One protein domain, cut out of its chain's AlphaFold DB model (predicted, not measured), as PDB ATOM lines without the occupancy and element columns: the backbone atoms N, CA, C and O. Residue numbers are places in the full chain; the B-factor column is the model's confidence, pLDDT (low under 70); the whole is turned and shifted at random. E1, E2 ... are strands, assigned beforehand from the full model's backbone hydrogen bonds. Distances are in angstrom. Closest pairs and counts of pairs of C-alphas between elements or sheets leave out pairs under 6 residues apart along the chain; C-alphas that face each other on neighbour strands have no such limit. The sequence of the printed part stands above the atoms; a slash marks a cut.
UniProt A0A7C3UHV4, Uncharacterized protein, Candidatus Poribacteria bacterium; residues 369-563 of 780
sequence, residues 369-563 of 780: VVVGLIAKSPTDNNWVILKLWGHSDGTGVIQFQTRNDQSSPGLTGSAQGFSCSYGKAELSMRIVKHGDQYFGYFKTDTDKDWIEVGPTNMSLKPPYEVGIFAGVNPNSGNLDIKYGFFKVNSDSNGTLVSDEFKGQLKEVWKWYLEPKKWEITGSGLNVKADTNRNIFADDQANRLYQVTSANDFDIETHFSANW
ATOM      1  N   VAL A 369      34.586 -14.858  46.165       93.75
ATOM      2  CA  VAL A 369      35.626 -13.959  46.676       93.75
ATOM      3  C   VAL A 369      35.907 -12.857  45.668       93.75
ATOM      4  O   VAL A 369      35.818 -13.095  44.465       93.75
ATOM      5  N   VAL A 370      36.214 -11.656  46.144       95.50
ATOM      6  CA  VAL A 370      36.562 -10.511  45.297       95.50
ATOM      7  C   VAL A 370      37.867  -9.889  45.770       95.50
ATOM      8  O   VAL A 370      38.085  -9.761  46.975       95.50
ATOM      9  N   VAL A 371      38.732  -9.517  44.834       97.69
ATOM     10  CA  VAL A 371      40.014  -8.850  45.099       97.69
ATOM     11  C   VAL A 371      40.434  -8.037  43.876       97.69
ATOM     12  O   VAL A 371      40.207  -8.487  42.754       97.69
ATOM     13  N   GLY A 372      41.017  -6.853  44.063       97.56
ATOM     14  CA  GLY A 372      41.526  -6.064  42.939       97.56
ATOM     15  C   GLY A 372      41.787  -4.593  43.245       97.56
ATOM     16  O   GLY A 372      42.068  -4.228  44.388       97.56
ATOM     17  N   LEU A 373      41.688  -3.762  42.204       98.25
ATOM     18  CA  LEU A 373      41.904  -2.314  42.235       98.25
ATOM     19  C   LEU A 373      40.595  -1.534  42.137       98.25
ATOM     20  O   LEU A 373      39.657  -1.933  41.442       98.25
ATOM     21  N   ILE A 374      40.566  -0.380  42.796       97.88
ATOM     22  CA  ILE A 374      39.416   0.520  42.821       97.88
ATOM     23  C   ILE A 374      39.841   1.975  42.639       97.88
ATOM     24  O   ILE A 374      40.827   2.419  43.226       97.88
ATOM     25  N   ALA A 375      39.029   2.716  41.886       97.25
ATOM     26  CA  ALA A 375      38.948   4.169  41.918       97.25
ATOM     27  C   ALA A 375      37.501   4.568  42.241       97.25
ATOM     28  O   ALA A 375      36.597   4.386  41.423       97.25
ATOM     29  N   LYS A 376      37.261   5.071  43.453       96.44
ATOM     30  CA  LYS A 376      35.923   5.423  43.949       96.44
ATOM     31  C   LYS A 376      35.798   6.929  44.139       96.44
ATOM     32  O   LYS A 376      36.657   7.532  44.767       96.44
ATOM     33  N   SER A 377      34.687   7.510  43.694       95.50
ATOM     34  CA  SER A 377      34.238   8.817  44.172       95.50
ATOM     35  C   SER A 377      33.296   8.621  45.367       95.50
ATOM     36  O   SER A 377      32.213   8.045  45.204       95.50
ATOM     37  N   PRO A 378      33.665   9.067  46.582       88.00
ATOM     38  CA  PRO A 378      32.748   9.115  47.708       88.00
ATOM     39  C   PRO A 378      31.654  10.172  47.486       88.00
ATOM     40  O   PRO A 378      30.545   9.980  47.975       88.00
ATOM     41  N   THR A 379      31.932  11.225  46.705       88.56
ATOM     42  CA  THR A 379      30.986  12.298  46.359       88.56
ATOM     43  C   THR A 379      29.797  11.773  45.557       88.56
ATOM     44  O   THR A 379      28.653  12.053  45.904       88.56
ATOM     45  N   ASP A 380      30.050  10.972  44.520       85.44
ATOM     46  CA  ASP A 380      28.982  10.371  43.706       85.44
ATOM     47  C   ASP A 380      28.531   9.005  44.244       85.44
ATOM     48  O   ASP A 380      27.598   8.391  43.722       85.44
ATOM     49  N   ASN A 381      29.221   8.498  45.272       87.25
ATOM     50  CA  ASN A 381      29.107   7.131  45.771       87.25
ATOM     51  C   ASN A 381      29.115   6.099  44.628       87.25
ATOM     52  O   ASN A 381      28.250   5.218  44.528       87.25
ATOM     53  N   ASN A 382      30.097   6.242  43.742       92.50
ATOM     54  CA  ASN A 382      30.256   5.428  42.547       92.50
ATOM     55  C   ASN A 382      31.740   5.115  42.309       92.50
ATOM     56  O   ASN A 382      32.615   5.712  42.940       92.50
ATOM     57  N   TRP A 383      32.038   4.123  41.477       96.06
ATOM     58  CA  TRP A 383      33.400   3.615  41.317       96.06
ATOM     59  C   TRP A 383      33.630   2.955  39.969       96.06
ATOM     60  O   TRP A 383      32.698   2.438  39.357       96.06
ATOM     61  N   VAL A 384      34.904   2.890  39.597       97.00
ATOM     62  CA  VAL A 384      35.441   1.971  38.595       97.00
ATOM     63  C   VAL A 384      36.307   0.948  39.320       97.00
ATOM     64  O   VAL A 384      37.159   1.311  40.137       97.00
ATOM     65  N   ILE A 385      36.077  -0.336  39.053       97.25
ATOM     66  CA  ILE A 385      36.848  -1.436  39.638       97.25
ATOM     67  C   ILE A 385      37.362  -2.384  38.567       97.25
ATOM     68  O   ILE A 385      36.658  -2.712  37.612       97.25
ATOM     69  N   LEU A 386      38.566  -2.892  38.803       97.69
ATOM     70  CA  LEU A 386      39.124  -4.050  38.125       97.69
ATOM     71  C   LEU A 386      39.324  -5.144  39.169       97.69
ATOM     72  O   LEU A 386      40.043  -4.929  40.145       97.69
ATOM     73  N   LYS A 387      38.663  -6.291  39.006       95.62
ATOM     74  CA  LYS A 387      38.624  -7.324  40.047       95.62
ATOM     75  C   LYS A 387      38.740  -8.737  39.517       95.62
ATOM     76  O   LYS A 387      38.224  -9.051  38.452       95.62
ATOM     77  N   LEU A 388      39.324  -9.605  40.330       96.62
ATOM     78  CA  LEU A 388      39.164 -11.047  40.247       96.62
ATOM     79  C   LEU A 388      37.920 -11.428  41.049       96.62
ATOM     80  O   LEU A 388      37.819 -11.105  42.235       96.62
ATOM     81  N   TRP A 389      37.002 -12.147  40.415       94.88
ATOM     82  CA  TRP A 389      35.893 -12.826  41.069       94.88
ATOM     83  C   TRP A 389      36.161 -14.332  41.073       94.88
ATOM     84  O   TRP A 389      36.124 -14.973  40.026       94.88
ATOM     85  N   GLY A 390      36.482 -14.885  42.244       91.31
ATOM     86  CA  GLY A 390      36.718 -16.319  42.431       91.31
ATOM     87  C   GLY A 390      35.448 -17.056  42.855       91.31
ATOM     88  O   GLY A 390      34.658 -16.529  43.645       91.31
ATOM     89  N   HIS A 391      35.267 -18.277  42.351       84.06
ATOM     90  CA  HIS A 391      34.048 -19.076  42.483       84.06
ATOM     91  C   HIS A 391      34.229 -20.330  43.352       84.06
ATOM     92  O   HIS A 391      35.340 -20.820  43.582       84.06
ATOM     93  N   SER A 392      33.089 -20.908  43.750       72.19
ATOM     94  CA  SER A 392      32.994 -22.137  44.548       72.19
ATOM     95  C   SER A 392      33.630 -23.367  43.903       72.19
ATOM     96  O   SER A 392      33.974 -24.305  44.608       72.19
ATOM     97  N   ASP A 393      33.748 -23.415  42.578       71.25
ATOM     98  CA  ASP A 393      34.355 -24.539  41.851       71.25
ATOM     99  C   ASP A 393      35.882 -24.401  41.696       71.25
ATOM    100  O   ASP A 393      36.526 -25.260  41.096       71.25
ATOM    101  N   GLY A 394      36.470 -23.347  42.274       77.12
ATOM    102  CA  GLY A 394      37.898 -23.051  42.195       77.12
ATOM    103  C   GLY A 394      38.303 -22.292  40.934       77.12
ATOM    104  O   GLY A 394      39.490 -21.997  40.782       77.12
ATOM    105  N   THR A 395      37.355 -21.968  40.053       87.06
ATOM    106  CA  THR A 395      37.583 -21.072  38.916       87.06
ATOM    107  C   THR A 395      37.492 -19.608  39.334       87.06
ATOM    108  O   THR A 395      37.106 -19.287  40.460       87.06
ATOM    109  N   GLY A 396      37.843 -18.703  38.429       89.06
ATOM    110  CA  GLY A 396      37.691 -17.272  38.630       89.06
ATOM    111  C   GLY A 396      37.723 -16.517  37.311       89.06
ATOM    112  O   GLY A 396      38.211 -17.030  36.304       89.06
ATOM    113  N   VAL A 397      37.173 -15.307  37.326       93.06
ATOM    114  CA  VAL A 397      37.096 -14.416  36.162       93.06
ATOM    115  C   VAL A 397      37.585 -13.021  36.526       93.06
ATOM    116  O   VAL A 397      37.378 -12.561  37.650       93.06
ATOM    117  N   ILE A 398      38.211 -12.335  35.572       95.50
ATOM    118  CA  ILE A 398      38.533 -10.911  35.706       95.50
ATOM    119  C   ILE A 398      37.350 -10.096  35.205       95.50
ATOM    120  O   ILE A 398      36.780 -10.398  34.154       95.50
ATOM    121  N   GLN A 399      36.977  -9.071  35.963       94.94
ATOM    122  CA  GLN A 399      35.868  -8.191  35.644       94.94
ATOM    123  C   GLN A 399      36.292  -6.729  35.739       94.94
ATOM    124  O   GLN A 399      36.985  -6.340  36.680       94.94
ATOM    125  N   PHE A 400      35.810  -5.924  34.799       96.12
ATOM    126  CA  PHE A 400      35.948  -4.473  34.788       96.12
ATOM    127  C   PHE A 400      34.552  -3.857  34.859       96.12
ATOM    128  O   PHE A 400      33.717  -4.122  33.994       96.12
ATOM    129  N   GLN A 401      34.255  -3.157  35.952       93.75
ATOM    130  CA  GLN A 401      32.879  -2.854  36.357       93.75
ATOM    131  C   GLN A 401      32.753  -1.469  36.975       93.75
ATOM    132  O   GLN A 401      33.715  -0.917  37.511       93.75
ATOM    133  N   THR A 402      31.520  -0.975  36.992       92.19
ATOM    134  CA  THR A 402      31.106   0.151  37.827       92.19
ATOM    135  C   THR A 402      30.036  -0.295  38.820       92.19
ATOM    136  O   THR A 402      29.725  -1.488  38.938       92.19
ATOM    137  N   ARG A 403      29.486   0.628  39.612       88.62
ATOM    138  CA  ARG A 403      28.427   0.284  40.566       88.62
ATOM    139  C   ARG A 403      27.202  -0.271  39.835       88.62
ATOM    140  O   ARG A 403      26.594   0.420  39.025       88.62
ATOM    141  N   ASN A 404      26.801  -1.490  40.197       84.94
ATOM    142  CA  ASN A 404      25.676  -2.234  39.615       84.94
ATOM    143  C   ASN A 404      25.759  -2.518  38.106       84.94
ATOM    144  O   ASN A 404      24.753  -2.927  37.524       84.94
ATOM    145  N   ASP A 405      26.919  -2.355  37.472       76.38
ATOM    146  CA  ASP A 405      27.040  -2.541  36.029       76.38
ATOM    147  C   ASP A 405      28.363  -3.200  35.642       76.38
ATOM    148  O   ASP A 405      29.440  -2.880  36.144       76.38
ATOM    149  N   GLN A 406      28.254  -4.161  34.738       81.25
ATOM    150  CA  GLN A 406      29.349  -4.970  34.211       81.25
ATOM    151  C   GLN A 406      29.187  -5.260  32.713       81.25
ATOM    152  O   GLN A 406      29.890  -6.115  32.177       81.25
ATOM    153  N   SER A 407      28.201  -4.634  32.069       81.06
ATOM    154  CA  SER A 407      27.739  -4.982  30.722       81.06
ATOM    155  C   SER A 407      27.598  -3.786  29.793       81.06
ATOM    156  O   SER A 407      27.517  -3.987  28.582       81.06
ATOM    157  N   SER A 408      27.547  -2.562  30.326       78.06
ATOM    158  CA  SER A 408      27.579  -1.368  29.482       78.06
ATOM    159  C   SER A 408      28.841  -1.320  28.614       78.06
ATOM    160  O   SER A 408      29.860  -1.915  28.978       78.06
ATOM    161  N   PRO A 409      28.799  -0.609  27.470       78.94
ATOM    162  CA  PRO A 409      29.940  -0.492  26.572       78.94
ATOM    163  C   PRO A 409      31.228  -0.120  27.315       78.94
ATOM    164  O   PRO A 409      31.257   0.833  28.097       78.94
ATOM    165  N   GLY A 410      32.284  -0.899  27.082       81.81
ATOM    166  CA  GLY A 410      33.576  -0.701  27.733       81.81
ATOM    167  C   GLY A 410      33.760  -1.395  29.085       81.81
ATOM    168  O   GLY A 410      34.867  -1.398  29.617       81.81
ATOM    169  N   LEU A 411      32.703  -1.988  29.647       88.69
ATOM    170  CA  LEU A 411      32.778  -2.853  30.824       88.69
ATOM    171  C   LEU A 411      32.868  -4.320  30.412       88.69
ATOM    172  O   LEU A 411      32.325  -4.742  29.392       88.69
ATOM    173  N   THR A 412      33.522  -5.110  31.258       88.31
ATOM    174  CA  THR A 412      33.822  -6.512  30.976       88.31
ATOM    175  C   THR A 412      33.348  -7.384  32.129       88.31
ATOM    176  O   THR A 412      33.931  -7.390  33.211       88.31
ATOM    177  N   GLY A 413      32.290  -8.162  31.894       81.31
ATOM    178  CA  GLY A 413      31.769  -9.126  32.868       81.31
ATOM    179  C   GLY A 413      32.610 -10.402  33.001       81.31
ATOM    180  O   GLY A 413      32.521 -11.075  34.026       81.31
ATOM    181  N   SER A 414      33.416 -10.733  31.990       88.69
ATOM    182  CA  SER A 414      34.382 -11.838  32.006       88.69
ATOM    183  C   SER A 414      35.460 -11.585  30.955       88.69
ATOM    184  O   SER A 414      35.187 -11.697  29.760       88.69
ATOM    185  N   ALA A 415      36.669 -11.235  31.387       86.12
ATOM    186  CA  ALA A 415      37.778 -10.964  30.478       86.12
ATOM    187  C   ALA A 415      38.216 -12.220  29.718       86.12
ATOM    188  O   ALA A 415      38.294 -13.309  30.290       86.12
ATOM    189  N   GLN A 416      38.536 -12.059  28.434       82.88
ATOM    190  CA  GLN A 416      39.193 -13.106  27.653       82.88
ATOM    191  C   GLN A 416      40.673 -13.207  28.050       82.88
ATOM    192  O   GLN A 416      41.264 -12.237  28.512       82.88
ATOM    193  N   GLY A 417      41.272 -14.387  27.887       80.12
ATOM    194  CA  GLY A 417      42.695 -14.607  28.175       80.12
ATOM    195  C   GLY A 417      43.029 -14.932  29.634       80.12
ATOM    196  O   GLY A 417      44.141 -15.366  29.904       80.12
ATOM    197  N   PHE A 418      42.075 -14.826  30.567       85.56
ATOM    198  CA  PHE A 418      42.256 -15.316  31.934       85.56
ATOM    199  C   PHE A 418      41.517 -16.633  32.166       85.56
ATOM    200  O   PHE A 418      40.316 -16.746  31.923       85.56
ATOM    201  N   SER A 419      42.223 -17.613  32.726       78.50
ATOM    202  CA  SER A 419      41.600 -18.773  33.352       78.50
ATOM    203  C   SER A 419      42.404 -19.164  34.582       78.50
ATOM    204  O   SER A 419      43.631 -19.221  34.539       78.50
ATOM    205  N   CYS A 420      41.720 -19.448  35.682       80.69
ATOM    206  CA  CYS A 420      42.338 -20.084  36.832       80.69
ATOM    207  C   CYS A 420      41.525 -21.309  37.235       80.69
ATOM    208  O   CYS A 420      40.311 -21.377  37.042       80.69
ATOM    209  N   SER A 421      42.216 -22.288  37.797       69.50
ATOM    210  CA  SER A 421      41.633 -23.465  38.430       69.50
ATOM    211  C   SER A 421      42.347 -23.675  39.764       69.50
ATOM    212  O   SER A 421      43.409 -23.103  40.001       69.50
ATOM    213  N   TYR A 422      41.766 -24.467  40.663       81.94
ATOM    214  CA  TYR A 422      42.326 -24.766  41.990       81.94
ATOM    215  C   TYR A 422      42.260 -23.653  43.041       81.94
ATOM    216  O   TYR A 422      42.927 -23.761  44.072       81.94
ATOM    217  N   GLY A 423      41.431 -22.627  42.860       86.00
ATOM    218  CA  GLY A 423      41.155 -21.656  43.918       86.00
ATOM    219  C   GLY A 423      42.358 -20.802  44.322       86.00
ATOM    220  O   GLY A 423      42.464 -20.393  45.481       86.00
ATOM    221  N   LYS A 424      43.291 -20.611  43.389       91.31
ATOM    222  CA  LYS A 424      44.455 -19.742  43.517       91.31
ATOM    223  C   LYS A 424      44.620 -18.939  42.236       91.31
ATOM    224  O   LYS A 424      44.386 -19.464  41.150       91.31
ATOM    225  N   ALA A 425      45.039 -17.692  42.374       92.94
ATOM    226  CA  ALA A 425      45.406 -16.845  41.253       92.94
ATOM    227  C   ALA A 425      46.563 -15.938  41.660       92.94
ATOM    228  O   ALA A 425      46.588 -15.450  42.789       92.94
ATOM    229  N   GLU A 426      47.484 -15.710  40.735       93.81
ATOM    230  CA  GLU A 426      48.582 -14.760  40.873       93.81
ATOM    231  C   GLU A 426      48.514 -13.811  39.679       93.81
ATOM    232  O   GLU A 426      48.401 -14.247  38.529       93.81
ATOM    233  N   LEU A 427      48.370 -12.523  39.981       94.69
ATOM    234  CA  LEU A 427      47.877 -11.528  39.041       94.69
ATOM    235  C   LEU A 427      48.514 -10.174  39.291       94.69
ATOM    236  O   LEU A 427      48.627  -9.723  40.433       94.69
ATOM    237  N   SER A 428      48.788  -9.471  38.197       96.88
ATOM    238  CA  SER A 428      48.969  -8.026  38.218       96.88
ATOM    239  C   SER A 428      47.778  -7.339  37.565       96.88
ATOM    240  O   SER A 428      47.275  -7.776  36.529       96.88
ATOM    241  N   MET A 429      47.323  -6.250  38.175       97.75
ATOM    242  CA  MET A 429      46.222  -5.417  37.696       97.75
ATOM    243  C   MET A 429      46.682  -3.971  37.600       97.75
ATOM    244  O   MET A 429      47.466  -3.528  38.438       97.75
ATOM    245  N   ARG A 430      46.166  -3.237  36.615       98.06
ATOM    246  CA  ARG A 430      46.458  -1.820  36.392       98.06
ATOM    247  C   ARG A 430      45.197  -1.071  35.976       98.06
ATOM    248  O   ARG A 430      44.409  -1.579  35.180       98.06
ATOM    249  N   ILE A 431      45.011   0.124  36.528       98.06
ATOM    250  CA  ILE A 431      43.966   1.070  36.130       98.06
ATOM    251  C   ILE A 431      44.644   2.366  35.696       98.06
ATOM    252  O   ILE A 431      45.434   2.931  36.451       98.06
ATOM    253  N   VAL A 432      44.294   2.842  34.504       97.94
ATOM    254  CA  VAL A 432      44.720   4.145  33.985       97.94
ATOM    255  C   VAL A 432      43.494   5.033  33.830       97.94
ATOM    256  O   VAL A 432      42.498   4.610  33.243       97.94
ATOM    257  N   LYS A 433      43.558   6.251  34.363       96.50
ATOM    258  CA  LYS A 433      42.531   7.285  34.235       96.50
ATOM    259  C   LYS A 433      43.071   8.449  33.405       96.50
ATOM    260  O   LYS A 433      44.155   8.946  33.702       96.50
ATOM    261  N   HIS A 434      42.282   8.891  32.428       96.38
ATOM    262  CA  HIS A 434      42.506  10.102  31.635       96.38
ATOM    263  C   HIS A 434      41.211  10.913  31.548       96.38
ATOM    264  O   HIS A 434      40.309  10.563  30.784       96.38
ATOM    265  N   GLY A 435      41.066  11.966  32.355       94.81
ATOM    266  CA  GLY A 435      39.773  12.646  32.500       94.81
ATOM    267  C   GLY A 435      38.664  11.647  32.871       94.81
ATOM    268  O   GLY A 435      38.816  10.892  33.824       94.81
ATOM    269  N   ASP A 436      37.571  11.584  32.115       94.75
ATOM    270  CA  ASP A 436      36.472  10.637  32.385       94.75
ATOM    271  C   ASP A 436      36.708   9.229  31.801       94.75
ATOM    272  O   ASP A 436      35.862   8.347  31.949       94.75
ATOM    273  N   GLN A 437      37.836   8.983  31.129       96.38
ATOM    274  CA  GLN A 437      38.177   7.670  30.581       96.38
ATOM    275  C   GLN A 437      38.939   6.808  31.581       96.38
ATOM    276  O   GLN A 437      39.901   7.262  32.200       96.38
ATOM    277  N   TYR A 438      38.553   5.535  31.673       97.12
ATOM    278  CA  TYR A 438      39.221   4.525  32.484       97.12
ATOM    279  C   TYR A 438      39.578   3.301  31.650       97.12
ATOM    280  O   TYR A 438      38.723   2.702  30.996       97.12
ATOM    281  N   PHE A 439      40.829   2.875  31.758       97.12
ATOM    282  CA  PHE A 439      41.360   1.679  31.124       97.12
ATOM    283  C   PHE A 439      41.738   0.672  32.204       97.12
ATOM    284  O   PHE A 439      42.430   1.013  33.166       97.12
ATOM    285  N   GLY A 440      41.272  -0.565  32.058       96.75
ATOM    286  CA  GLY A 440      41.654  -1.675  32.921       96.75
ATOM    287  C   GLY A 440      42.590  -2.617  32.181       96.75
ATOM    288  O   GLY A 440      42.317  -2.969  31.034       96.75
ATOM    289  N   TYR A 441      43.646  -3.066  32.854       96.56
ATOM    290  CA  TYR A 441      44.577  -4.058  32.327       96.56
ATOM    291  C   TYR A 441      44.891  -5.124  33.364       96.56
ATOM    292  O   TYR A 441      45.049  -4.822  34.549       96.56
ATOM    293  N   PHE A 442      45.062  -6.363  32.924       96.12
ATOM    294  CA  PHE A 442      45.583  -7.430  33.771       96.12
ATOM    295  C   PHE A 442      46.674  -8.219  33.052       96.12
ATOM    296  O   PHE A 442      46.785  -8.177  31.829       96.12
ATOM    297  N   LYS A 443      47.477  -8.941  33.827       94.00
ATOM    298  CA  LYS A 443      48.394  -9.966  33.326       94.00
ATOM    299  C   LYS A 443      48.606 -11.044  34.384       94.00
ATOM    300  O   LYS A 443      48.541 -10.751  35.583       94.00
ATOM    301  N   THR A 444      48.834 -12.275  33.950       87.56
ATOM    302  CA  THR A 444      49.293 -13.371  34.814       87.56
ATOM    303  C   THR A 444      50.823 -13.380  34.889       87.56
ATOM    304  O   THR A 444      51.487 -12.714  34.096       87.56
ATOM    305  N   ASP A 445      51.412 -14.149  35.804       74.25
ATOM    306  CA  ASP A 445      52.880 -14.247  35.923       74.25
ATOM    307  C   ASP A 445      53.570 -14.832  34.689       74.25
ATOM    308  O   ASP A 445      54.766 -14.629  34.480       74.25
ATOM    309  N   THR A 446      52.827 -15.572  33.864       69.06
ATOM    310  CA  THR A 446      53.330 -16.122  32.602       69.06
ATOM    311  C   THR A 446      53.222 -15.140  31.439       69.06
ATOM    312  O   THR A 446      53.868 -15.350  30.410       69.06
ATOM    313  N   ASP A 447      52.439 -14.070  31.588       77.25
ATOM    314  CA  ASP A 447      52.178 -13.111  30.521       77.25
ATOM    315  C   ASP A 447      53.241 -12.010  30.506       77.25
ATOM    316  O   ASP A 447      53.530 -11.353  31.510       77.25
ATOM    317  N   LYS A 448      53.817 -11.780  29.324       70.56
ATOM    318  CA  LYS A 448      54.774 -10.686  29.111       70.56
ATOM    319  C   LYS A 448      54.075  -9.342  28.897       70.56
ATOM    320  O   LYS A 448      54.575  -8.325  29.376       70.56
ATOM    321  N   ASP A 449      52.913  -9.361  28.248       87.50
ATOM    322  CA  ASP A 449      52.161  -8.175  27.844       87.50
ATOM    323  C   ASP A 449      50.889  -7.987  28.684       87.50
ATOM    324  O   ASP A 449      50.322  -8.937  29.222       87.50
ATOM    325  N   TRP A 450      50.439  -6.737  28.804       93.69
ATOM    326  CA  TRP A 450      49.186  -6.395  29.477       93.69
ATOM    327  C   TRP A 450      47.986  -6.688  28.573       93.69
ATOM    328  O   TRP A 450      47.943  -6.234  27.431       93.69
ATOM    329  N   ILE A 451      46.982  -7.383  29.106       93.19
ATOM    330  CA  ILE A 451      45.706  -7.627  28.430       93.19
ATOM    331  C   ILE A 451      44.717  -6.543  28.856       93.19
ATOM    332  O   ILE A 451      44.445  -6.369  30.046       93.19
ATOM    333  N   GLU A 452      44.173  -5.818  27.884       93.94
ATOM    334  CA  GLU A 452      43.181  -4.766  28.109       93.94
ATOM    335  C   GLU A 452      41.767  -5.340  28.308       93.94
ATOM    336  O   GLU A 452      41.349  -6.270  27.617       93.94
ATOM    337  N   VAL A 453      41.022  -4.777  29.265       90.62
ATOM    338  CA  VAL A 453      39.620  -5.133  29.577       90.62
ATOM    339  C   VAL A 453      38.664  -3.935  29.561       90.62
ATOM    340  O   VAL A 453      37.463  -4.113  29.778       90.62
ATOM    341  N   GLY A 454      39.201  -2.733  29.339       83.75
ATOM    342  CA  GLY A 454      38.472  -1.497  29.041       83.75
ATOM    343  C   GLY A 454      38.675  -1.079  27.573       83.75
ATOM    344  O   GLY A 454      39.009  -1.941  26.762       83.75
ATOM    345  N   PRO A 455      38.468   0.199  27.205       91.50
ATOM    346  CA  PRO A 455      38.152   1.339  28.070       91.50
ATOM    347  C   PRO A 455      36.665   1.499  28.380       91.50
ATOM    348  O   PRO A 455      35.820   1.128  27.574       91.50
ATOM    349  N   THR A 456      36.351   2.171  29.489       92.12
ATOM    350  CA  THR A 456      35.009   2.683  29.815       92.12
ATOM    351  C   THR A 456      35.047   4.189  30.097       92.12
ATOM    352  O   THR A 456      36.078   4.718  30.512       92.12
ATOM    353  N   ASN A 457      33.921   4.876  29.895       92.19
ATOM    354  CA  ASN A 457      33.766   6.299  30.201       92.19
ATOM    355  C   ASN A 457      32.896   6.469  31.444       92.19
ATOM    356  O   ASN A 457      31.754   6.005  31.475       92.19
ATOM    357  N   MET A 458      33.405   7.181  32.443       90.75
ATOM    358  CA  MET A 458      32.695   7.465  33.676       90.75
ATOM    359  C   MET A 458      33.089   8.828  34.237       90.75
ATOM    360  O   MET A 458      34.236   9.051  34.610       90.75
ATOM    361  N   SER A 459      32.111   9.722  34.362       92.62
ATOM    362  CA  SER A 459      32.322  11.021  34.997       92.62
ATOM    363  C   SER A 459      32.170  10.881  36.510       92.62
ATOM    364  O   SER A 459      31.058  10.725  37.017       92.62
ATOM    365  N   LEU A 460      33.302  10.858  37.217       92.50
ATOM    366  CA  LEU A 460      33.377  10.798  38.678       92.50
ATOM    367  C   LEU A 460      33.927  12.119  39.224       92.50
ATOM    368  O   LEU A 460      34.858  12.688  38.662       92.50
ATOM    369  N   LYS A 461      33.398  12.589  40.353       93.56
ATOM    370  CA  LYS A 461      33.848  13.815  41.017       93.56
ATOM    371  C   LYS A 461      34.941  13.523  42.046       93.56
ATOM    372  O   LYS A 461      34.773  12.595  42.843       93.56
ATOM    373  N   PRO A 462      36.015  14.328  42.105       91.81
ATOM    374  CA  PRO A 462      36.994  14.229  43.180       91.81
ATOM    375  C   PRO A 462      36.377  14.607  44.549       91.81
ATOM    376  O   PRO A 462      35.313  15.236  44.603       91.81
ATOM    377  N   PRO A 463      37.036  14.255  45.670       95.06
ATOM    378  CA  PRO A 463      38.268  13.465  45.740       95.06
ATOM    379  C   PRO A 463      38.022  11.988  45.402       95.06
ATOM    380  O   PRO A 463      36.925  11.484  45.592       95.06
ATOM    381  N   TYR A 464      39.040  11.282  44.924       96.38
ATOM    382  CA  TYR A 464      38.988   9.853  44.637       96.38
ATOM    383  C   TYR A 464      39.679   9.052  45.738       96.38
ATOM    384  O   TYR A 464      40.772   9.400  46.182       96.38
ATOM    385  N   GLU A 465      39.061   7.945  46.131       97.50
ATOM    386  CA  GLU A 465      39.667   6.897  46.944       97.50
ATOM    387  C   GLU A 465      40.224   5.819  46.011       97.50
ATOM    388  O   GLU A 465      39.465   5.072  45.383       97.50
ATOM    389  N   VAL A 466      41.551   5.759  45.901       97.81
ATOM    390  CA  VAL A 466      42.266   4.907  44.946       97.81
ATOM    391  C   VAL A 466      43.117   3.892  45.698       97.81
ATOM    392  O   VAL A 466      43.864   4.262  46.604       97.81
ATOM    393  N   GLY A 467      43.013   2.607  45.360       97.75
ATOM    394  CA  GLY A 467      43.807   1.582  46.039       97.75
ATOM    395  C   GLY A 467      43.381   0.148  45.763       97.75
ATOM    396  O   GLY A 467      42.818  -0.161  44.711       97.75
ATOM    397  N   ILE A 468      43.662  -0.721  46.731       98.19
ATOM    398  CA  ILE A 468      43.405  -2.165  46.683       98.19
ATOM    399  C   ILE A 468      42.216  -2.541  47.565       98.19
ATOM    400  O   ILE A 468      41.929  -1.896  48.580       98.19
ATOM    401  N   PHE A 469      41.526  -3.620  47.207       98.00
ATOM    402  CA  PHE A 469      40.432  -4.144  48.014       98.00
ATOM    403  C   PHE A 469      40.350  -5.663  47.990       98.00
ATOM    404  O   PHE A 469      40.769  -6.310  47.032       98.00
ATOM    405  N   ALA A 470      39.732  -6.226  49.026       97.44
ATOM    406  CA  ALA A 470      39.367  -7.633  49.070       97.44
ATOM    407  C   ALA A 470      38.076  -7.877  49.865       97.44
ATOM    408  O   ALA A 470      37.669  -7.074  50.709       97.44
ATOM    409  N   GLY A 471      37.427  -9.012  49.614       94.69
ATOM    410  CA  GLY A 471      36.234  -9.410  50.346       94.69
ATOM    411  C   GLY A 471      35.787 -10.840  50.077       94.69
ATOM    412  O   GLY A 471      35.948 -11.377  48.981       94.69
ATOM    413  N   VAL A 472      35.193 -11.459  51.095       90.12
ATOM    414  CA  VAL A 472      34.467 -12.722  50.972       90.12
ATOM    415  C   VAL A 472      32.973 -12.408  51.026       90.12
ATOM    416  O   VAL A 472      32.451 -12.004  52.064       90.12
ATOM    417  N   ASN A 473      32.271 -12.599  49.907       80.06
ATOM    418  CA  ASN A 473      30.841 -12.303  49.783       80.06
ATOM    419  C   ASN A 473      29.950 -13.143  50.738       80.06
ATOM    420  O   ASN A 473      29.030 -12.578  51.327       80.06
ATOM    421  N   PRO A 474      30.195 -14.451  50.985       69.62
ATOM    422  CA  PRO A 474      29.421 -15.208  51.976       69.62
ATOM    423  C   PRO A 474      29.809 -14.893  53.433       69.62
ATOM    424  O   PRO A 474      30.894 -14.394  53.729       69.62
ATOM    425  N   ASN A 475      28.956 -15.309  54.378       57.75
ATOM    426  CA  ASN A 475      29.185 -15.185  55.830       57.75
ATOM    427  C   ASN A 475      30.260 -16.131  56.399       57.75
ATOM    428  O   ASN A 475      30.508 -16.158  57.606       57.75
ATOM    429  N   SER A 476      30.855 -16.954  55.545       59.56
ATOM    430  CA  SER A 476      31.896 -17.911  55.884       59.56
ATOM    431  C   SER A 476      32.694 -18.239  54.637       59.56
ATOM    432  O   SER A 476      32.112 -18.368  53.564       59.56
ATOM    433  N   GLY A 477      33.987 -18.451  54.798       74.75
ATOM    434  CA  GLY A 477      34.907 -18.686  53.700       74.75
ATOM    435  C   GLY A 477      36.275 -18.149  54.078       74.75
ATOM    436  O   GLY A 477      36.415 -17.475  55.099       74.75
ATOM    437  N   ASN A 478      37.267 -18.459  53.261       86.31
ATOM    438  CA  ASN A 478      38.606 -17.911  53.381       86.31
ATOM    439  C   ASN A 478      39.016 -17.275  52.058       86.31
ATOM    440  O   ASN A 478      38.792 -17.846  50.989       86.31
ATOM    441  N   LEU A 479      39.638 -16.112  52.165       93.88
ATOM    442  CA  LEU A 479      40.451 -15.524  51.121       93.88
ATOM    443  C   LEU A 479      41.687 -14.959  51.816       93.88
ATOM    444  O   LEU A 479      41.582 -14.016  52.606       93.88
ATOM    445  N   ASP A 480      42.829 -15.577  51.553       95.12
ATOM    446  CA  ASP A 480      44.132 -15.089  51.979       95.12
ATOM    447  C   ASP A 480      44.799 -14.442  50.759       95.12
ATOM    448  O   ASP A 480      44.919 -15.070  49.703       95.12
ATOM    449  N   ILE A 481      45.162 -13.168  50.891       97.06
ATOM    450  CA  ILE A 481      45.779 -12.360  49.841       97.06
ATOM    451  C   ILE A 481      47.164 -11.941  50.301       97.06
ATOM    452  O   ILE A 481      47.346 -11.547  51.454       97.06
ATOM    453  N   LYS A 482      48.123 -11.958  49.385       96.69
ATOM    454  CA  LYS A 482      49.418 -11.317  49.565       96.69
ATOM    455  C   LYS A 482      49.629 -10.313  48.447       96.69
ATOM    456  O   LYS A 482      49.774 -10.713  47.296       96.69
ATOM    457  N   TYR A 483      49.651  -9.032  48.795       97.06
ATOM    458  CA  TYR A 483      49.994  -7.951  47.878       97.06
ATOM    459  C   TYR A 483      51.505  -7.738  47.890       97.06
ATOM    460  O   TYR A 483      52.081  -7.454  48.942       97.06
ATOM    461  N   GLY A 484      52.141  -7.871  46.729       94.88
ATOM    462  CA  GLY A 484      53.575  -7.633  46.569       94.88
ATOM    463  C   GLY A 484      53.920  -6.146  46.562       94.88
ATOM    464  O   GLY A 484      54.906  -5.743  47.164       94.88
ATOM    465  N   PHE A 485      53.094  -5.329  45.905       95.69
ATOM    466  CA  PHE A 485      53.258  -3.877  45.862       95.69
ATOM    467  C   PHE A 485      51.966  -3.172  45.438       95.69
ATOM    468  O   PHE A 485      51.056  -3.771  44.855       95.69
ATOM    469  N   PHE A 486      51.931  -1.869  45.678       97.38
ATOM    470  CA  PHE A 486      51.090  -0.904  44.990       97.38
ATOM    471  C   PHE A 486      52.000   0.134  44.339       97.38
ATOM    472  O   PHE A 486      52.796   0.773  45.021       97.38
ATOM    473  N   LYS A 487      51.916   0.309  43.028       97.44
ATOM    474  CA  LYS A 487      52.803   1.201  42.289       97.44
ATOM    475  C   LYS A 487      51.988   2.254  41.560       97.44
ATOM    476  O   LYS A 487      50.989   1.951  40.918       97.44
ATOM    477  N   VAL A 488      52.456   3.486  41.663       97.44
ATOM    478  CA  VAL A 488      51.964   4.652  40.940       97.44
ATOM    479  C   VAL A 488      52.950   4.900  39.804       97.44
ATOM    480  O   VAL A 488      54.105   5.252  40.049       97.44
ATOM    481  N   ASN A 489      52.526   4.646  38.571       96.62
ATOM    482  CA  ASN A 489      53.328   4.913  37.378       96.62
ATOM    483  C   ASN A 489      53.266   6.408  37.013       96.62
ATOM    484  O   ASN A 489      54.275   6.982  36.610       96.62
ATOM    485  N   SER A 490      52.104   7.044  37.193       96.19
ATOM    486  CA  SER A 490      51.913   8.491  37.062       96.19
ATOM    487  C   SER A 490      50.734   8.977  37.918       96.19
ATOM    488  O   SER A 490      49.804   8.223  38.203       96.19
ATOM    489  N   ASP A 491      50.783  10.235  38.352       94.31
ATOM    490  CA  ASP A 491      49.705  10.921  39.074       94.31
ATOM    491  C   ASP A 491      49.824  12.426  38.809       94.31
ATOM    492  O   ASP A 491      50.836  13.028  39.176       94.31
ATOM    493  N   SER A 492      48.822  13.049  38.178       91.81
ATOM    494  CA  SER A 492      48.909  14.454  37.744       91.81
ATOM    495  C   SER A 492      49.118  15.435  38.900       91.81
ATOM    496  O   SER A 492      49.660  16.518  38.696       91.81
ATOM    497  N   ASN A 493      48.698  15.060  40.113       88.62
ATOM    498  CA  ASN A 493      48.805  15.905  41.304       88.62
ATOM    499  C   ASN A 493      49.952  15.493  42.244       88.62
ATOM    500  O   ASN A 493      50.178  16.179  43.239       88.62
ATOM    501  N   GLY A 494      50.654  14.386  41.971       87.19
ATOM    502  CA  GLY A 494      51.751  13.881  42.812       87.19
ATOM    503  C   GLY A 494      51.357  13.514  44.252       87.19
ATOM    504  O   GLY A 494      52.199  13.516  45.146       87.19
ATOM    505  N   THR A 495      50.077  13.236  44.492       91.06
ATOM    506  CA  THR A 495      49.499  12.883  45.801       91.06
ATOM    507  C   THR A 495      49.535  11.385  46.101       91.06
ATOM    508  O   THR A 495      49.557  11.001  47.270       91.06
ATOM    509  N   LEU A 496      49.529  10.540  45.070       95.44
ATOM    510  CA  LEU A 496      49.605   9.090  45.206       95.44
ATOM    511  C   LEU A 496      51.061   8.638  45.372       95.44
ATOM    512  O   LEU A 496      51.957   9.082  44.656       95.44
ATOM    513  N   VAL A 497      51.292   7.697  46.284       95.88
ATOM    514  CA  VAL A 497      52.624   7.188  46.628       95.88
ATOM    515  C   VAL A 497      52.700   5.677  46.415       95.88
ATOM    516  O   VAL A 497      51.878   4.920  46.931       95.88
ATOM    517  N   SER A 498      53.728   5.224  45.694       96.62
ATOM    518  CA  SER A 498      54.053   3.797  45.549       96.62
ATOM    519  C   SER A 498      54.489   3.178  46.878       96.62
ATOM    520  O   SER A 498      55.181   3.818  47.671       96.62
ATOM    521  N   ASP A 499      54.158   1.914  47.111       95.50
ATOM    522  CA  ASP A 499      54.495   1.169  48.316       95.50
ATOM    523  C   ASP A 499      54.794  -0.306  48.000       95.50
ATOM    524  O   ASP A 499      53.980  -1.008  47.407       95.50
ATOM    525  N   GLU A 500      55.967  -0.783  48.419       93.06
ATOM    526  CA  GLU A 500      56.343  -2.205  48.354       93.06
ATOM    527  C   GLU A 500      55.909  -2.976  49.609       93.06
ATOM    528  O   GLU A 500      56.215  -4.159  49.749       93.06
ATOM    529  N   PHE A 501      55.241  -2.300  50.552       93.44
ATOM    530  CA  PHE A 501      54.800  -2.855  51.828       93.44
ATOM    531  C   PHE A 501      55.957  -3.510  52.597       93.44
ATOM    532  O   PHE A 501      55.898  -4.683  52.957       93.44
ATOM    533  N   LYS A 502      57.032  -2.751  52.840       88.00
ATOM    534  CA  LYS A 502      58.187  -3.181  53.647       88.00
ATOM    535  C   LYS A 502      58.232  -2.412  54.966       88.00
ATOM    536  O   LYS A 502      58.214  -1.186  54.975       88.00
ATOM    537  N   GLY A 503      58.345  -3.136  56.080       86.00
ATOM    538  CA  GLY A 503      58.387  -2.544  57.419       86.00
ATOM    539  C   GLY A 503      56.994  -2.161  57.918       86.00
ATOM    540  O   GLY A 503      56.237  -3.033  58.334       86.00
ATOM    541  N   GLN A 504      56.666  -0.871  57.889       87.56
ATOM    542  CA  GLN A 504      55.375  -0.343  58.337       87.56
ATOM    543  C   GLN A 504      54.599   0.283  57.179       87.56
ATOM    544  O   GLN A 504      55.184   0.721  56.190       87.56
ATOM    545  N   LEU A 505      53.276   0.336  57.318       90.81
ATOM    546  CA  LEU A 505      52.412   0.931  56.312       90.81
ATOM    547  C   LEU A 505      52.622   2.451  56.280       90.81
ATOM    548  O   LEU A 505      52.627   3.092  57.332       90.81
ATOM    549  N   LYS A 506      52.794   3.034  55.091       92.31
ATOM    550  CA  LYS A 506      52.957   4.488  54.942       92.31
ATOM    551  C   LYS A 506      51.705   5.244  55.406       92.31
ATOM    552  O   LYS A 506      50.587   4.794  55.172       92.31
ATOM    553  N   GLU A 507      51.889   6.436  55.978       91.50
ATOM    554  CA  GLU A 507      50.802   7.259  56.550       91.50
ATOM    555  C   GLU A 507      49.740   7.712  55.534       91.50
ATOM    556  O   GLU A 507      48.623   8.059  55.910       91.50
ATOM    557  N   VAL A 508      50.064   7.690  54.237       93.94
ATOM    558  CA  VAL A 508      49.125   8.023  53.151       93.94
ATOM    559  C   VAL A 508      47.953   7.045  53.048       93.94
ATOM    560  O   VAL A 508      46.913   7.375  52.475       93.94
ATOM    561  N   TRP A 509      48.120   5.835  53.584       97.19
ATOM    562  CA  TRP A 509      47.132   4.777  53.493       97.19
ATOM    563  C   TRP A 509      46.032   4.924  54.534       97.19
ATOM    564  O   TRP A 509      46.273   5.166  55.716       97.19
ATOM    565  N   LYS A 510      44.799   4.688  54.094       96.69
ATOM    566  CA  LYS A 510      43.611   4.647  54.942       96.69
ATOM    567  C   LYS A 510      42.885   3.328  54.750       96.69
ATOM    568  O   LYS A 510      42.723   2.848  53.628       96.69
ATOM    569  N   TRP A 511      42.400   2.772  55.855       96.31
ATOM    570  CA  TRP A 511      41.498   1.630  55.825       96.31
ATOM    571  C   TRP A 511      40.046   2.091  55.734       96.31
ATOM    572  O   TRP A 511      39.585   2.933  56.504       96.31
ATOM    573  N   TYR A 512      39.295   1.477  54.828       93.12
ATOM    574  CA  TYR A 512      37.841   1.421  54.894       93.12
ATOM    575  C   TYR A 512      37.454  -0.011  55.239       93.12
ATOM    576  O   TYR A 512      37.832  -0.945  54.531       93.12
ATOM    577  N   LEU A 513      36.728  -0.172  56.352       88.25
ATOM    578  CA  LEU A 513      36.422  -1.473  56.948       88.25
ATOM    579  C   LEU A 513      37.697  -2.313  57.117       88.25
ATOM    580  O   LEU A 513      37.879  -3.310  56.429       88.25
ATOM    581  N   GLU A 514      38.589  -1.896  58.013       94.56
ATOM    582  CA  GLU A 514      39.850  -2.600  58.271       94.56
ATOM    583  C   GLU A 514      39.624  -4.105  58.542       94.56
ATOM    584  O   GLU A 514      38.740  -4.460  59.336       94.56
ATOM    585  N   PRO A 515      40.366  -5.010  57.874       92.38
ATOM    586  CA  PRO A 515      40.230  -6.443  58.090       92.38
ATOM    587  C   PRO A 515      40.760  -6.833  59.471       92.38
ATOM    588  O   PRO A 515      41.746  -6.291  59.960       92.38
ATOM    589  N   LYS A 516      40.160  -7.853  60.089       89.81
ATOM    590  CA  LYS A 516      40.557  -8.301  61.441       89.81
ATOM    591  C   LYS A 516      41.980  -8.849  61.533       89.81
ATOM    592  O   LYS A 516      42.500  -8.990  62.637       89.81
ATOM    593  N   LYS A 517      42.546  -9.285  60.407       93.31
ATOM    594  CA  LYS A 517      43.873  -9.895  60.323       93.31
ATOM    595  C   LYS A 517      44.574  -9.419  59.060       93.31
ATOM    596  O   LYS A 517      44.191  -9.802  57.954       93.31
ATOM    597  N   TRP A 518      45.618  -8.633  59.252       96.00
ATOM    598  CA  TRP A 518      46.575  -8.266  58.227       96.00
ATOM    599  C   TRP A 518      47.935  -8.031  58.884       96.00
ATOM    600  O   TRP A 518      48.008  -7.747  60.079       96.00
ATOM    601  N   GLU A 519      49.000  -8.191  58.116       95.19
ATOM    602  CA  GLU A 519      50.365  -7.932  58.565       95.19
ATOM    603  C   GLU A 519      51.240  -7.552  57.371       95.19
ATOM    604  O   GLU A 519      51.016  -8.005  56.247       95.19
ATOM    605  N   ILE A 520      52.260  -6.737  57.620       93.06
ATOM    606  CA  ILE A 520      53.332  -6.510  56.655       93.06
ATOM    607  C   ILE A 520      54.449  -7.505  56.949       93.06
ATOM    608  O   ILE A 520      54.957  -7.585  58.066       93.06
ATOM    609  N   THR A 521      54.837  -8.265  55.932       88.19
ATOM    610  CA  THR A 521      55.967  -9.194  55.984       88.19
ATOM    611  C   THR A 521      57.116  -8.665  55.135       88.19
ATOM    612  O   THR A 521      56.928  -7.780  54.307       88.19
ATOM    613  N   GLY A 522      58.306  -9.265  55.240       78.44
ATOM    614  CA  GLY A 522      59.431  -8.930  54.352       78.44
ATOM    615  C   GLY A 522      59.166  -9.169  52.856       78.44
ATOM    616  O   GLY A 522      60.008  -8.843  52.027       78.44
ATOM    617  N   SER A 523      58.009  -9.738  52.507       82.56
ATOM    618  CA  SER A 523      57.612 -10.083  51.143       82.56
ATOM    619  C   SER A 523      56.304  -9.423  50.687       82.56
ATOM    620  O   SER A 523      55.756  -9.842  49.669       82.56
ATOM    621  N   GLY A 524      55.795  -8.443  51.443       93.56
ATOM    622  CA  GLY A 524      54.603  -7.665  51.100       93.56
ATOM    623  C   GLY A 524      53.521  -7.665  52.186       93.56
ATOM    624  O   GLY A 524      53.730  -8.144  53.307       93.56
ATOM    625  N   LEU A 525      52.344  -7.147  51.832       96.69
ATOM    626  CA  LEU A 525      51.175  -7.029  52.706       96.69
ATOM    627  C   LEU A 525      50.307  -8.292  52.628       96.69
ATOM    628  O   LEU A 525      49.661  -8.559  51.612       96.69
ATOM    629  N   ASN A 526      50.241  -9.039  53.727       96.81
ATOM    630  CA  ASN A 526      49.342 -10.176  53.885       96.81
ATOM    631  C   ASN A 526      48.004  -9.699  54.452       96.81
ATOM    632  O   ASN A 526      47.953  -9.086  55.518       96.81
ATOM    633  N   VAL A 527      46.906 -10.029  53.779       96.56
ATOM    634  CA  VAL A 527      45.544  -9.694  54.205       96.56
ATOM    635  C   VAL A 527      44.699 -10.955  54.227       96.56
ATOM    636  O   VAL A 527      44.611 -11.674  53.234       96.56
ATOM    637  N   LYS A 528      44.002 -11.193  55.339       95.81
ATOM    638  CA  LYS A 528      42.903 -12.156  55.381       95.81
ATOM    639  C   LYS A 528      41.591 -11.392  55.275       95.81
ATOM    640  O   LYS A 528      41.205 -10.698  56.215       95.81
ATOM    641  N   ALA A 529      40.914 -11.512  54.134       93.62
ATOM    642  CA  ALA A 529      39.674 -10.778  53.906       93.62
ATOM    643  C   ALA A 529      38.563 -11.236  54.861       93.62
ATOM    644  O   ALA A 529      38.418 -12.423  55.172       93.62
ATOM    645  N   ASP A 530      37.752 -10.280  55.306       87.75
ATOM    646  CA  ASP A 530      36.584 -10.557  56.130       87.75
ATOM    647  C   ASP A 530      35.423 -11.123  55.290       87.75
ATOM    648  O   ASP A 530      35.341 -10.973  54.070       87.75
ATOM    649  N   THR A 531      34.482 -11.761  55.988       83.88
ATOM    650  CA  THR A 531      33.232 -12.319  55.440       83.88
ATOM    651  C   THR A 531      32.106 -11.291  55.396       83.88
ATOM    652  O   THR A 531      32.120 -10.321  56.155       83.88
ATOM    653  N   ASN A 532      31.107 -11.522  54.539       78.81
ATOM    654  CA  ASN A 532      30.074 -10.543  54.166       78.81
ATOM    655  C   ASN A 532      30.673  -9.220  53.661       78.81
ATOM    656  O   ASN A 532      30.186  -8.133  53.979       78.81
ATOM    657  N   ARG A 533      31.766  -9.320  52.908       84.06
ATOM    658  CA  ARG A 533      32.463  -8.196  52.292       84.06
ATOM    659  C   ARG A 533      32.391  -8.381  50.785       84.06
ATOM    660  O   ARG A 533      32.932  -9.345  50.250       84.06
ATOM    661  N   ASN A 534      31.685  -7.493  50.102       88.19
ATOM    662  CA  ASN A 534      31.563  -7.507  48.648       88.19
ATOM    663  C   ASN A 534      31.573  -6.072  48.118       88.19
ATOM    664  O   ASN A 534      31.314  -5.130  48.868       88.19
ATOM    665  N   ILE A 535      31.845  -5.922  46.825       87.62
ATOM    666  CA  ILE A 535      31.709  -4.659  46.110       87.62
ATOM    667  C   ILE A 535      31.085  -4.900  44.729       87.62
ATOM    668  O   ILE A 535      31.678  -5.511  43.834       87.62
ATOM    669  N   PHE A 536      29.828  -4.471  44.597       84.50
ATOM    670  CA  PHE A 536      29.068  -4.494  43.341       84.50
ATOM    671  C   PHE A 536      27.941  -3.455  43.361       84.50
ATOM    672  O   PHE A 536      28.012  -2.464  42.642       84.50
ATOM    673  N   ALA A 537      26.944  -3.653  44.229       77.19
ATOM    674  CA  ALA A 537      25.862  -2.694  44.470       77.19
ATOM    675  C   ALA A 537      26.208  -1.713  45.589       77.19
ATOM    676  O   ALA A 537      25.978  -0.510  45.475       77.19
ATOM    677  N   ASP A 538      26.806  -2.254  46.646       80.56
ATOM    678  CA  ASP A 538      27.230  -1.542  47.839       80.56
ATOM    679  C   ASP A 538      28.712  -1.805  48.082       80.56
ATOM    680  O   ASP A 538      29.228  -2.878  47.760       80.56
ATOM    681  N   ASP A 539      29.390  -0.822  48.662       87.06
ATOM    682  CA  ASP A 539      30.797  -0.910  49.035       87.06
ATOM    683  C   ASP A 539      30.921  -1.425  50.472       87.06
ATOM    684  O   ASP A 539      30.836  -0.670  51.447       87.06
ATOM    685  N   GLN A 540      31.069  -2.741  50.589       89.12
ATOM    686  CA  GLN A 540      31.278  -3.453  51.847       89.12
ATOM    687  C   GLN A 540      32.646  -4.143  51.877       89.12
ATOM    688  O   GLN A 540      32.866  -4.970  52.753       89.12
ATOM    689  N   ALA A 541      33.540  -3.883  50.921       92.12
ATOM    690  CA  ALA A 541      34.843  -4.542  50.849       92.12
ATOM    691  C   ALA A 541      35.807  -4.004  51.920       92.12
ATOM    692  O   ALA A 541      35.700  -2.853  52.341       92.12
ATOM    693  N   ASN A 542      36.776  -4.825  52.337       96.75
ATOM    694  CA  ASN A 542      37.941  -4.307  53.049       96.75
ATOM    695  C   ASN A 542      38.795  -3.552  52.019       96.75
ATOM    696  O   ASN A 542      39.235  -4.168  51.044       96.75
ATOM    697  N   ARG A 543      39.019  -2.245  52.196       96.94
ATOM    698  CA  ARG A 543      39.804  -1.433  51.248       96.94
ATOM    699  C   ARG A 543      40.960  -0.731  51.929       96.94
ATOM    700  O   ARG A 543      40.774  -0.134  52.989       96.94
ATOM    701  N   LEU A 544      42.105  -0.744  51.263       98.00
ATOM    702  CA  LEU A 544      43.263   0.063  51.603       98.00
ATOM    703  C   LEU A 544      43.482   1.067  50.477       98.00
ATOM    704  O   LEU A 544      43.726   0.671  49.337       98.00
ATOM    705  N   TYR A 545      43.326   2.352  50.776       98.06
ATOM    706  CA  TYR A 545      43.262   3.391  49.751       98.06
ATOM    707  C   TYR A 545      44.034   4.650  50.140       98.06
ATOM    708  O   TYR A 545      44.274   4.918  51.317       98.06
ATOM    709  N   GLN A 546      44.390   5.422  49.123       97.88
ATOM    710  CA  GLN A 546      44.915   6.779  49.212       97.88
ATOM    711  C   GLN A 546      43.877   7.745  48.637       97.88
ATOM    712  O   GLN A 546      42.972   7.338  47.903       97.88
ATOM    713  N   VAL A 547      43.989   9.024  48.986       96.44
ATOM    714  CA  VAL A 547      43.074  10.066  48.509       96.44
ATOM    715  C   VAL A 547      43.804  10.956  47.515       96.44
ATOM    716  O   VAL A 547      44.859  11.490  47.837       96.44
ATOM    717  N   THR A 548      43.225  11.150  46.334       95.62
ATOM    718  CA  THR A 548      43.753  12.045  45.295       95.62
ATOM    719  C   THR A 548      42.633  12.898  44.704       95.62
ATOM    720  O   THR A 548      41.460  12.558  44.803       95.62
ATOM    721  N   SER A 549      42.972  14.031  44.094       95.19
ATOM    722  CA  SER A 549      42.056  14.795  43.225       95.19
ATOM    723  C   SER A 549      42.582  14.883  41.791       95.19
ATOM    724  O   SER A 549      42.164  15.755  41.034       95.19
ATOM    725  N   ALA A 550      43.534  14.020  41.435       91.81
ATOM    726  CA  ALA A 550      44.142  13.994  40.119       91.81
ATOM    727  C   ALA A 550      43.139  13.567  39.057       91.81
ATOM    728  O   ALA A 550      42.420  12.575  39.212       91.81
ATOM    729  N   ASN A 551      43.107  14.323  37.962       91.56
ATOM    730  CA  ASN A 551      42.298  13.951  36.814       91.56
ATOM    731  C   ASN A 551      42.927  12.804  36.031       91.56
ATOM    732  O   ASN A 551      42.168  12.005  35.486       91.56
ATOM    733  N   ASP A 552      44.252  12.677  36.068       96.69
ATOM    734  CA  ASP A 552      44.970  11.613  35.380       96.69
ATOM    735  C   ASP A 552      45.864  10.859  36.365       96.69
ATOM    736  O   ASP A 552      46.647  11.469  37.098       96.69
ATOM    737  N   PHE A 553      45.752   9.534  36.385       97.75
ATOM    738  CA  PHE A 553      46.627   8.674  37.178       97.75
ATOM    739  C   PHE A 553      46.750   7.285  36.560       97.75
ATOM    740  O   PHE A 553      45.864   6.810  35.851       97.75
ATOM    741  N   ASP A 554      47.838   6.610  36.890       98.00
ATOM    742  CA  ASP A 554      48.156   5.264  36.445       98.00
ATOM    743  C   ASP A 554      48.689   4.469  37.631       98.00
ATOM    744  O   ASP A 554      49.758   4.763  38.176       98.00
ATOM    745  N   ILE A 555      47.910   3.476  38.045       98.12
ATOM    746  CA  ILE A 555      48.178   2.674  39.231       98.12
ATOM    747  C   ILE A 555      48.142   1.190  38.912       98.12
ATOM    748  O   ILE A 555      47.290   0.717  38.161       98.12
ATOM    749  N   GLU A 556      49.020   0.434  39.556       97.56
ATOM    750  CA  GLU A 556      49.080  -1.013  39.425       97.56
ATOM    751  C   GLU A 556      49.364  -1.709  40.756       97.56
ATOM    752  O   GLU A 556      49.922  -1.144  41.698       97.56
ATOM    753  N   THR A 557      48.977  -2.974  40.840       97.56
ATOM    754  CA  THR A 557      49.285  -3.848  41.971       97.56
ATOM    755  C   THR A 557      49.557  -5.254  41.475       97.56
ATOM    756  O   THR A 557      49.055  -5.660  40.426       97.56
ATOM    757  N   HIS A 558      50.323  -5.999  42.258       96.50
ATOM    758  CA  HIS A 558      50.528  -7.425  42.079       96.50
ATOM    759  C   HIS A 558      50.098  -8.163  43.346       96.50
ATOM    760  O   HIS A 558      50.466  -7.754  44.454       96.50
ATOM    761  N   PHE A 559      49.332  -9.242  43.197       96.38
ATOM    762  CA  PHE A 559      48.879 -10.047  44.322       96.38
ATOM    763  C   PHE A 559      48.740 -11.531  43.990       96.38
ATOM    764  O   PHE A 559      48.386 -11.915  42.876       96.38
ATOM    765  N   SER A 560      48.905 -12.357  45.023       95.44
ATOM    766  CA  SER A 560      48.427 -13.740  45.034       95.44
ATOM    767  C   SER A 560      47.181 -13.848  45.908       95.44
ATOM    768  O   SER A 560      47.133 -13.323  47.021       95.44
ATOM    769  N   ALA A 561      46.156 -14.520  45.399       95.81
ATOM    770  CA  ALA A 561      44.886 -14.756  46.070       95.81
ATOM    771  C   ALA A 561      44.660 -16.259  46.220       95.81
ATOM    772  O   ALA A 561      44.700 -16.998  45.237       95.81
ATOM    773  N   ASN A 562      44.388 -16.717  47.441       94.31
ATOM    774  CA  ASN A 562      44.091 -18.110  47.752       94.31
ATOM    775  C   ASN A 562      42.741 -18.211  48.460       94.31
ATOM    776  O   ASN A 562      42.581 -17.750  49.592       94.31
ATOM    777  N   TRP A 563      41.777 -18.848  47.803       92.00
ATOM    778  CA  TRP A 563      40.451 -19.107  48.359       92.00
ATOM    779  C   TRP A 563      40.160 -20.598  48.520       92.00
ATOM    780  O   TRP A 563      39.003 -21.015  48.535       92.00
TER     781      TRP A 563
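What this domain is: This is residues 369 to 563 of the 780 residues of an uncharacterized protein of Candidatus Poribacteria bacterium (UniProt A0A7C3UHV4). Two twisted sheets of six strands lie face to face as a sandwich, E3 E2 E1 E6 E11 E8 over E5 E4 E12 E7 E10 E9, with the strands of the one at 13 degrees to those of the other. Long loops run round the outside, and E9 and E10 at one edge have their centres farthest from the mean of the C-alphas. The printed part has 195 residues with twelve named strands, E1 to E12 in chain order, and no named helix; both sheets are antiparallel throughout. The class is all strand, though under half of the residues are in named elements. The whole is compact, with a radius of gyration of the C-alphas of 15.2 A and spans of 39 by 38 by 35 A.

Where its parts are: E1, residues 369 to 377, begins at C-alpha 369 (35.626, -13.959, 46.676), bends by 71 degrees at residue 373 and is 23.0 A long. E2, residues 382 to 391, and E3, residues 396 to 402, follow. E4, residues 424 to 434, is 32.2 A long; E5 is residues 437 to 444 and E6 residues 464 to 472. E7, residues 480 to 491, is the longest by residues and measures 29.6 A. E8, residues 510 to 512, E9, residues 517 to 521, E10, residues 524 to 528, and E11, residues 542 to 548, are shorter. E12, residues 552 to 562, is 32.2 A long and ends at C-alpha 562 (44.091, -18.110, 47.752).

How they stand to each other: E1, E2 and E3 form a meander, each strand the antiparallel neighbour of the one before; N 373 and O 386 are 2.9 A apart, N 387 and O 399 2.9 A. On the other side of E1 is E6, with N 467 and O 374 at 3.1 A. E11 follows, with N 468 and O 544 at 3.0 A, then edge strand E8, with N 510 and O 545 at 2.8 A. In the second sheet E4 and E5 are a hairpin, with N 430 and O 441 at 2.8 A. E12 is the neighbour of E4, with N 429 and O 557 at 2.9 A, and of E7, with N 484 and O 558 at 2.8 A. E10 is the neighbour of E7 at 128 degrees, with N 483 and O 525 at 2.9 A. E9 and E10 are a hairpin, with N 519 and O 526 at 2.9 A. Between the sheets, the closest C-alphas of E2 and E5 are those of Leu 386 and Gly 440, 6.3 A apart.

The domain as a whole: The C-alphas farthest apart, those of Asp 393 and Asn 493, are 43.0 A apart. The printed part has no cut. The links E3 to E4, E5 to E6, E7 to E8 and E10 to E11 are long. Mean pLDDT of the printed part is 90.8; residues 421, 446 and 474 to 476 are under 70.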